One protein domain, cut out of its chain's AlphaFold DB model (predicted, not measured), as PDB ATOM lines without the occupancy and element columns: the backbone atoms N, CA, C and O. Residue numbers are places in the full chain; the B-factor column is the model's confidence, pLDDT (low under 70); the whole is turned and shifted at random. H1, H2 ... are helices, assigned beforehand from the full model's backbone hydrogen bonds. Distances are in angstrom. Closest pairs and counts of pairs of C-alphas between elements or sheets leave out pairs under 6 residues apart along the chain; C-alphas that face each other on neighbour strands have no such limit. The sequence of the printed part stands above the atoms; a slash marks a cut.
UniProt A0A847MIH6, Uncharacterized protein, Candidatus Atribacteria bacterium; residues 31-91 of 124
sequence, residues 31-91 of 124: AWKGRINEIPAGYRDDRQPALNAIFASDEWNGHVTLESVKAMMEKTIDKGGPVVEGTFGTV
ATOM      1  N   ALA A  31      25.729 -39.098  57.815       86.00
ATOM      2  CA  ALA A  31      25.407 -38.004  58.731       86.00
ATOM      3  C   ALA A  31      24.495 -36.916  58.125       86.00
ATOM      4  O   ALA A  31      23.945 -36.101  58.871       86.00
ATOM      5  N   TRP A  32      24.364 -36.863  56.796       84.38
ATOM      6  CA  TRP A  32      23.571 -35.859  56.078       84.38
ATOM      7  C   TRP A  32      22.206 -36.386  55.628       84.38
ATOM      8  O   TRP A  32      21.334 -35.586  55.285       84.38
ATOM      9  N   LYS A  33      21.993 -37.708  55.657       81.06
ATOM     10  CA  LYS A  33      20.730 -38.336  55.247       81.06
ATOM     11  C   LYS A  33      19.541 -37.762  56.018       81.06
ATOM     12  O   LYS A  33      19.601 -37.609  57.239       81.06
ATOM     13  N   GLY A  34      18.476 -37.417  55.295       79.69
ATOM     14  CA  GLY A  34      17.281 -36.770  55.852       79.69
ATOM     15  C   GLY A  34      17.474 -35.333  56.363       79.69
ATOM     16  O   GLY A  34      16.538 -34.766  56.923       79.69
ATOM     17  N   ARG A  35      18.663 -34.732  56.197       81.25
ATOM     18  CA  ARG A  35      18.941 -33.321  56.536       81.25
ATOM     19  C   ARG A  35      19.089 -32.428  55.308       81.25
ATOM     20  O   ARG A  35      19.020 -31.211  55.436       81.25
ATOM     21  N   ILE A  36      19.303 -33.028  54.144       79.81
ATOM     22  CA  ILE A  36      19.383 -32.351  52.852       79.81
ATOM     23  C   ILE A  36      18.190 -32.749  51.984       79.81
ATOM     24  O   ILE A  36      17.619 -33.825  52.163       79.81
ATOM     25  N   ASN A  37      17.847 -31.901  51.015       73.25
ATOM     26  CA  ASN A  37      16.968 -32.310  49.925       73.25
ATOM     27  C   ASN A  37      17.749 -33.282  49.042       73.25
ATOM     28  O   ASN A  37      18.529 -32.874  48.182       73.25
ATOM     29  N   GLU A  38      17.592 -34.571  49.323       69.88
ATOM     30  CA  GLU A  38      18.149 -35.632  48.496       69.88
ATOM     31  C   GLU A  38      17.555 -35.532  47.086       69.88
ATOM     32  O   GLU A  38      16.410 -35.105  46.904       69.88
ATOM     33  N   ILE A  39      18.342 -35.925  46.081       66.25
ATOM     34  CA  ILE A  39      17.818 -36.127  44.732       66.25
ATOM     35  C   ILE A  39      16.630 -37.097  44.871       66.25
ATOM     36  O   ILE A  39      16.829 -38.188  45.415       66.25
ATOM     37  N   PRO A  40      15.400 -36.716  44.464       65.25
ATOM     38  CA  PRO A  40      14.226 -37.552  44.681       65.25
ATOM     39  C   PRO A  40      14.439 -38.961  44.131       65.25
ATOM     40  O   PRO A  40      15.081 -39.137  43.094       65.25
ATOM     41  N   ALA A  41      13.882 -39.974  44.797       58.12
ATOM     42  CA  ALA A  41      13.945 -41.343  44.300       58.12
ATOM     43  C   ALA A  41      13.408 -41.411  42.855       58.12
ATOM     44  O   ALA A  41      12.303 -40.950  42.574       58.12
ATOM     45  N   GLY A  42      14.209 -41.964  41.939       56.84
ATOM     46  CA  GLY A  42      13.898 -42.021  40.504       56.84
ATOM     47  C   GLY A  42      14.365 -40.811  39.685       56.84
ATOM     48  O   GLY A  42      14.264 -40.843  38.461       56.84
ATOM     49  N   TYR A  43      14.912 -39.772  40.319       64.31
ATOM     50  CA  TYR A  43      15.527 -38.647  39.623       64.31
ATOM     51  C   TYR A  43      16.990 -38.976  39.309       64.31
ATOM     52  O   TYR A  43      17.779 -39.322  40.189       64.31
ATOM     53  N   ARG A  44      17.341 -38.918  38.025       62.69
ATOM     54  CA  ARG A  44      18.658 -39.302  37.517       62.69
ATOM     55  C   ARG A  44      19.509 -38.048  37.341       62.69
ATOM     56  O   ARG A  44      19.198 -37.214  36.498       62.69
ATOM     57  N   ASP A  45      20.563 -37.908  38.141       74.44
ATOM     58  CA  ASP A  45      21.602 -36.902  37.910       74.44
ATOM     59  C   ASP A  45      22.815 -37.564  37.256       74.44
ATOM     60  O   ASP A  45      23.720 -38.059  37.927       74.44
ATOM     61  N   ASP A  46      22.814 -37.589  35.926       79.06
ATOM     62  CA  ASP A  46      23.896 -38.187  35.143       79.06
ATOM     63  C   ASP A  46      25.176 -37.345  35.127       79.06
ATOM     64  O   ASP A  46      26.187 -37.789  34.583       79.06
ATOM     65  N   ARG A  47      25.171 -36.137  35.713       82.75
ATOM     66  CA  ARG A  47      26.295 -35.201  35.563       82.75
ATOM     67  C   ARG A  47      27.514 -35.702  36.302       82.75
ATOM     68  O   ARG A  47      28.607 -35.660  35.752       82.75
ATOM     69  N   GLN A  48      27.334 -36.209  37.520       84.50
ATOM     70  CA  GLN A  48      28.450 -36.742  38.293       84.50
ATOM     71  C   GLN A  48      29.080 -37.974  37.610       84.50
ATOM     72  O   GLN A  48      30.292 -37.947  37.390       84.50
ATOM     73  N   PRO A  49      28.323 -39.018  37.202       85.56
ATOM     74  CA  PRO A  49      28.887 -40.115  36.414       85.56
ATOM     75  C   PRO A  49      29.560 -39.668  35.110       85.56
ATOM     76  O   PRO A  49      30.642 -40.161  34.795       85.56
ATOM     77  N   ALA A  50      28.956 -38.733  34.369       86.75
ATOM     78  CA  ALA A  50      29.514 -38.241  33.112       86.75
ATOM     79  C   ALA A  50      30.840 -37.497  33.326       86.75
ATOM     80  O   ALA A  50      31.822 -37.798  32.654       86.75
ATOM     81  N   LEU A  51      30.902 -36.585  34.301       85.44
ATOM     82  CA  LEU A  51      32.132 -35.868  34.642       85.44
ATOM     83  C   LEU A  51      33.223 -36.834  35.106       85.44
ATOM     84  O   LEU A  51      34.336 -36.763  34.596       85.44
ATOM     85  N   ASN A  52      32.900 -37.790  35.983       86.00
ATOM     86  CA  ASN A  52      33.849 -38.829  36.393       86.00
ATOM     87  C   ASN A  52      34.436 -39.580  35.186       86.00
ATOM     88  O   ASN A  52      35.637 -39.832  35.146       86.00
ATOM     89  N   ALA A  53      33.608 -39.926  34.196       87.06
ATOM     90  CA  ALA A  53      34.065 -40.611  32.989       87.06
ATOM     91  C   ALA A  53      34.950 -39.723  32.097       87.06
ATOM     92  O   ALA A  53      35.936 -40.212  31.549       87.06
ATOM     93  N   ILE A  54      34.631 -38.429  31.976       84.94
ATOM     94  CA  ILE A  54      35.441 -37.454  31.227       84.94
ATOM     95  C   ILE A  54      36.829 -37.336  31.848       84.94
ATOM     96  O   ILE A  54      37.826 -37.506  31.150       84.94
ATOM     97  N   PHE A  55      36.899 -37.091  33.157       82.88
ATOM     98  CA  PHE A  55      38.168 -36.942  33.868       82.88
ATOM     99  C   PHE A  55      39.003 -38.235  33.828       82.88
ATOM    100  O   PHE A  55      40.208 -38.201  33.592       82.88
ATOM    101  N   ALA A  56      38.352 -39.401  33.881       84.06
ATOM    102  CA  ALA A  56      39.024 -40.689  33.729       84.06
ATOM    103  C   ALA A  56      39.485 -41.024  32.293       84.06
ATOM    104  O   ALA A  56      40.173 -42.031  32.120       84.06
ATOM    105  N   SER A  57      39.111 -40.243  31.272       81.94
ATOM    106  CA  SER A  57      39.416 -40.546  29.867       81.94
ATOM    107  C   SER A  57      40.861 -40.212  29.476       81.94
ATOM    108  O   SER A  57      41.473 -39.280  30.005       81.94
ATOM    109  N   ASP A  58      41.409 -40.937  28.499       81.06
ATOM    110  CA  ASP A  58      42.759 -40.673  27.970       81.06
ATOM    111  C   ASP A  58      42.870 -39.279  27.331       81.06
ATOM    112  O   ASP A  58      43.912 -38.630  27.425       81.06
ATOM    113  N   GLU A  59      41.771 -38.794  26.734       76.50
ATOM    114  CA  GLU A  59      41.654 -37.445  26.158       76.50
ATOM    115  C   GLU A  59      41.989 -36.365  27.200       76.50
ATOM    116  O   GLU A  59      42.580 -35.340  26.861       76.50
ATOM    117  N   TRP A  60      41.666 -36.613  28.474       78.25
ATOM    118  CA  TRP A  60      41.843 -35.651  29.561       78.25
ATOM    119  C   TRP A  60      43.127 -35.842  30.376       78.25
ATOM    120  O   TRP A  60      43.664 -34.874  30.909       78.25
ATOM    121  N   ASN A  61      43.659 -37.065  30.424       75.31
ATOM    122  CA  ASN A  61      44.860 -37.401  31.196       75.31
ATOM    123  C   ASN A  61      46.186 -37.052  30.485       75.31
ATOM    124  O   ASN A  61      47.243 -37.083  31.111       75.31
ATOM    125  N   GLY A  62      46.156 -36.736  29.184       67.44
ATOM    126  CA  GLY A  62      47.361 -36.515  28.376       67.44
ATOM    127  C   GLY A  62      47.814 -35.057  28.268       67.44
ATOM    128  O   GLY A  62      48.970 -34.769  28.558       67.44
ATOM    129  N   HIS A  63      46.941 -34.154  27.804       72.88
ATOM    130  CA  HIS A  63      47.210 -32.719  27.612       72.88
ATOM    131  C   HIS A  63      45.886 -31.941  27.511       72.88
ATOM    132  O   HIS A  63      45.189 -32.024  26.498       72.88
ATOM    133  N   VAL A  64      45.553 -31.138  28.524       82.75
ATOM    134  CA  VAL A  64      44.382 -30.246  28.469       82.75
ATOM    135  C   VAL A  64      44.748 -28.983  27.688       82.75
ATOM    136  O   VAL A  64      45.638 -28.230  28.076       82.75
ATOM    137  N   THR A  65      44.052 -28.743  26.579       89.56
ATOM    138  CA  THR A  65      44.210 -27.552  25.733       89.56
ATOM    139  C   THR A  65      42.896 -26.782  25.681       89.56
ATOM    140  O   THR A  65      41.832 -27.339  25.944       89.56
ATOM    141  N   LEU A  66      42.930 -25.502  25.297       92.00
ATOM    142  CA  LEU A  66      41.695 -24.729  25.126       92.00
ATOM    143  C   LEU A  66      40.726 -25.408  24.141       92.00
ATOM    144  O   LEU A  66      39.522 -25.441  24.382       92.00
ATOM    145  N   GLU A  67      41.247 -25.980  23.057       91.94
ATOM    146  CA  GLU A  67      40.425 -26.662  22.057       91.94
ATOM    147  C   GLU A  67      39.838 -27.975  22.585       91.94
ATOM    148  O   GLU A  67      38.663 -28.244  22.334       91.94
ATOM    149  N   SER A  68      40.576 -28.748  23.394       89.50
ATOM    150  CA  SER A  68      39.999 -29.939  24.037       89.50
ATOM    151  C   SER A  68      38.907 -29.568  25.047       89.50
ATOM    152  O   SER A  68      37.878 -30.238  25.105       89.50
ATOM    153  N   VAL A  69      39.056 -28.456  25.781       91.50
ATOM    154  CA  VAL A  69      38.002 -27.927  26.668       91.50
ATOM    155  C   VAL A  69      36.769 -27.505  25.881       91.50
ATOM    156  O   VAL A  69      35.668 -27.922  26.229       91.50
ATOM    157  N   LYS A  70      36.923 -26.738  24.797       93.94
ATOM    158  CA  LYS A  70      35.789 -26.359  23.939       93.94
ATOM    159  C   LYS A  70      35.079 -27.584  23.366       93.94
ATOM    160  O   LYS A  70      33.854 -27.639  23.411       93.94
ATOM    161  N   ALA A  71      35.833 -28.570  22.874       91.31
ATOM    162  CA  ALA A  71      35.285 -29.804  22.318       91.31
ATOM    163  C   ALA A  71      34.534 -30.632  23.372       91.31
ATOM    164  O   ALA A  71      33.456 -31.151  23.096       91.31
ATOM    165  N   MET A  72      35.063 -30.721  24.595       89.56
ATOM    166  CA  MET A  72      34.374 -31.354  25.721       89.56
ATOM    167  C   MET A  72      33.072 -30.615  26.055       89.56
ATOM    168  O   MET A  72      32.025 -31.245  26.182       89.56
ATOM    169  N   MET A  73      33.106 -29.281  26.106       92.44
ATOM    170  CA  MET A  73      31.936 -28.448  26.387       92.44
ATOM    171  C   MET A  73      30.888 -28.436  25.262       92.44
ATOM    172  O   MET A  73      29.785 -27.946  25.480       92.44
ATOM    173  N   GLU A  74      31.186 -28.976  24.080       92.44
ATOM    174  CA  GLU A  74      30.214 -29.170  22.993       92.44
ATOM    175  C   GLU A  74      29.359 -30.431  23.174       92.44
ATOM    176  O   GLU A  74      28.291 -30.567  22.582       92.44
ATOM    177  N   LYS A  75      29.831 -31.393  23.968       91.44
ATOM    178  CA  LYS A  75      29.183 -32.698  24.083       91.44
ATOM    179  C   LYS A  75      28.011 -32.620  25.072       91.44
ATOM    180  O   LYS A  75      28.126 -32.087  26.179       91.44
ATOM    181  N   THR A  76      26.878 -33.194  24.681       91.19
ATOM    182  CA  THR A  76      25.751 -33.464  25.580       91.19
ATOM    183  C   THR A  76      26.105 -34.560  26.579       91.19
ATOM    184  O   THR A  76      27.022 -35.354  26.364       91.19
ATOM    185  N   ILE A  77      25.391 -34.601  27.699       87.50
ATOM    186  CA  ILE A  77      25.654 -35.527  28.802       87.50
ATOM    187  C   ILE A  77      25.574 -37.002  28.412       87.50
ATOM    188  O   ILE A  77      26.393 -37.809  28.843       87.50
ATOM    189  N   ASP A  78      24.652 -37.341  27.516       85.19
ATOM    190  CA  ASP A  78      24.505 -38.668  26.916       85.19
ATOM    191  C   ASP A  78      25.662 -39.029  25.970       85.19
ATOM    192  O   ASP A  78      25.911 -40.206  25.717       85.19
ATOM    193  N   LYS A  79      26.405 -38.026  25.490       87.50
ATOM    194  CA  LYS A  79      27.592 -38.169  24.634       87.50
ATOM    195  C   LYS A  79      28.901 -37.968  25.401       87.50
ATOM    196  O   LYS A  79      29.948 -37.782  24.782       87.50
ATOM    197  N   GLY A  80      28.851 -38.000  26.734       81.56
ATOM    198  CA  GLY A  80      30.030 -37.846  27.584       81.56
ATOM    199  C   GLY A  80      30.545 -36.409  27.652       81.56
ATOM    200  O   GLY A  80      31.753 -36.198  27.653       81.56
ATOM    201  N   GLY A  81      29.648 -35.422  27.670       87.88
ATOM    202  CA  GLY A  81      29.981 -34.027  27.955       87.88
ATOM    203  C   GLY A  81      29.160 -33.415  29.092       87.88
ATOM    204  O   GLY A  81      28.415 -34.115  29.775       87.88
ATOM    205  N   PRO A  82      29.291 -32.105  29.337       87.44
ATOM    206  CA  PRO A  82      28.626 -31.428  30.444       87.44
ATOM    207  C   PRO A  82      27.284 -30.788  30.051       87.44
ATOM    208  O   PRO A  82      26.597 -30.254  30.924       87.44
ATOM    209  N   VAL A  83      26.915 -30.774  28.764       90.12
ATOM    210  CA  VAL A  83      25.697 -30.093  28.304       90.12
ATOM    211  C   VAL A  83      24.455 -30.890  28.685       90.12
ATOM    212  O   VAL A  83      24.325 -32.071  28.367       90.12
ATOM    213  N   VAL A  84      23.502 -30.205  29.311       87.94
ATOM    214  CA  VAL A  84      22.151 -30.712  29.556       87.94
ATOM    215  C   VAL A  84      21.202 -29.997  28.602       87.94
ATOM    216  O   VAL A  84      21.222 -28.775  28.521       87.94
ATOM    217  N   GLU A  85      20.352 -30.728  27.895       86.94
ATOM    218  CA  GLU A  85      19.320 -30.149  27.025       86.94
ATOM    219  C   GLU A  85      17.922 -30.310  27.646       86.94
ATOM    220  O   GLU A  85      17.713 -31.125  28.546       86.94
ATOM    221  N   GLY A  86      16.949 -29.517  27.184       83.25
ATOM    222  CA  GLY A  86      15.561 -29.543  27.663       83.25
ATOM    223  C   GLY A  86      15.163 -28.320  28.497       83.25
ATOM    224  O   GLY A  86      15.812 -27.277  28.452       83.25
ATOM    225  N   THR A  87      14.066 -28.432  29.254       75.62
ATOM    226  CA  THR A  87      13.418 -27.305  29.963       75.62
ATOM    227  C   THR A  87      14.323 -26.597  30.979       75.62
ATOM    228  O   THR A  87      14.158 -25.404  31.209       75.62
ATOM    229  N   PHE A  88      15.297 -27.307  31.552       76.12
ATOM    230  CA  PHE A  88      16.302 -26.763  32.475       76.12
ATOM    231  C   PHE A  88      17.724 -27.028  31.958       76.12
ATOM    232  O   PHE A  88      18.596 -27.476  32.700       76.12
ATOM    233  N   GLY A  89      17.925 -26.823  30.654       85.25
ATOM    234  CA  GLY A  89      19.192 -27.081  29.977       85.25
ATOM    235  C   GLY A  89      20.270 -26.018  30.203       85.25
ATOM    236  O   GLY A  89      20.050 -24.960  30.793       85.25
ATOM    237  N   THR A  90      21.464 -26.309  29.699       90.69
ATOM    238  CA  THR A  90      22.604 -25.401  29.643       90.69
ATOM    239  C   THR A  90      22.251 -24.182  28.795       90.69
ATOM    240  O   THR A  90      21.891 -24.312  27.630       90.69
ATOM    241  N   VAL A  91      22.380 -22.988  29.379       93.62
ATOM    242  CA  VAL A  91      22.123 -21.715  28.683       93.62
ATOM    243  C   VAL A  91      23.429 -21.006  28.342       93.62
ATOM    244  O   VAL A  91      23.614 -20.544  27.222       93.62
TER     245      VAL A  91
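What this domain is: This is residues 31 to 91 of the 124 residues of an uncharacterized protein of Candidatus Atribacteria bacterium (UniProt A0A847MIH6). This domain has little regular structure: after a free arm, residues 31 to 45, the short helices H1, H2 and H3 follow in a chain that folds back at H2, and residues 75 to 91 have no named element. The printed part has 61 residues, is all helix by class with under half of them in named helices, and has no named strand. It is loose, with a radius of gyration of the C-alphas of 14.5 A, and flat, spanning 41 by 30 by 16 A.

How they stand to each other: H1, residues 47 to 55, and H2, residues 58 to 62, are close but not clearly touching; their closest C-alphas, of Ile 54 and Trp 60, are 6.9 A apart. H2 and H3, residues 66 to 74, are likewise close but not clearly touching, with C-alphas of Glu 59 and Ser 68 closest at 8.0 A. H1 and H3 are only just apart, closest 8.3 A. In H1, H2 and H3 every O i to N i+4 pair is within hydrogen-bond range.

Where its parts are: H1 begins at C-alpha 47 (26.295, -35.201, 35.563) and is 12.1 A long; H2 is 6.2 A. H3, 12.5 A, ends at C-alpha 74 (30.214, -29.170, 22.993).

The domain as a whole: The printed part has no cut, and both links between helices are tight. Residues 38 to 44 and 62 have pLDDT under 70.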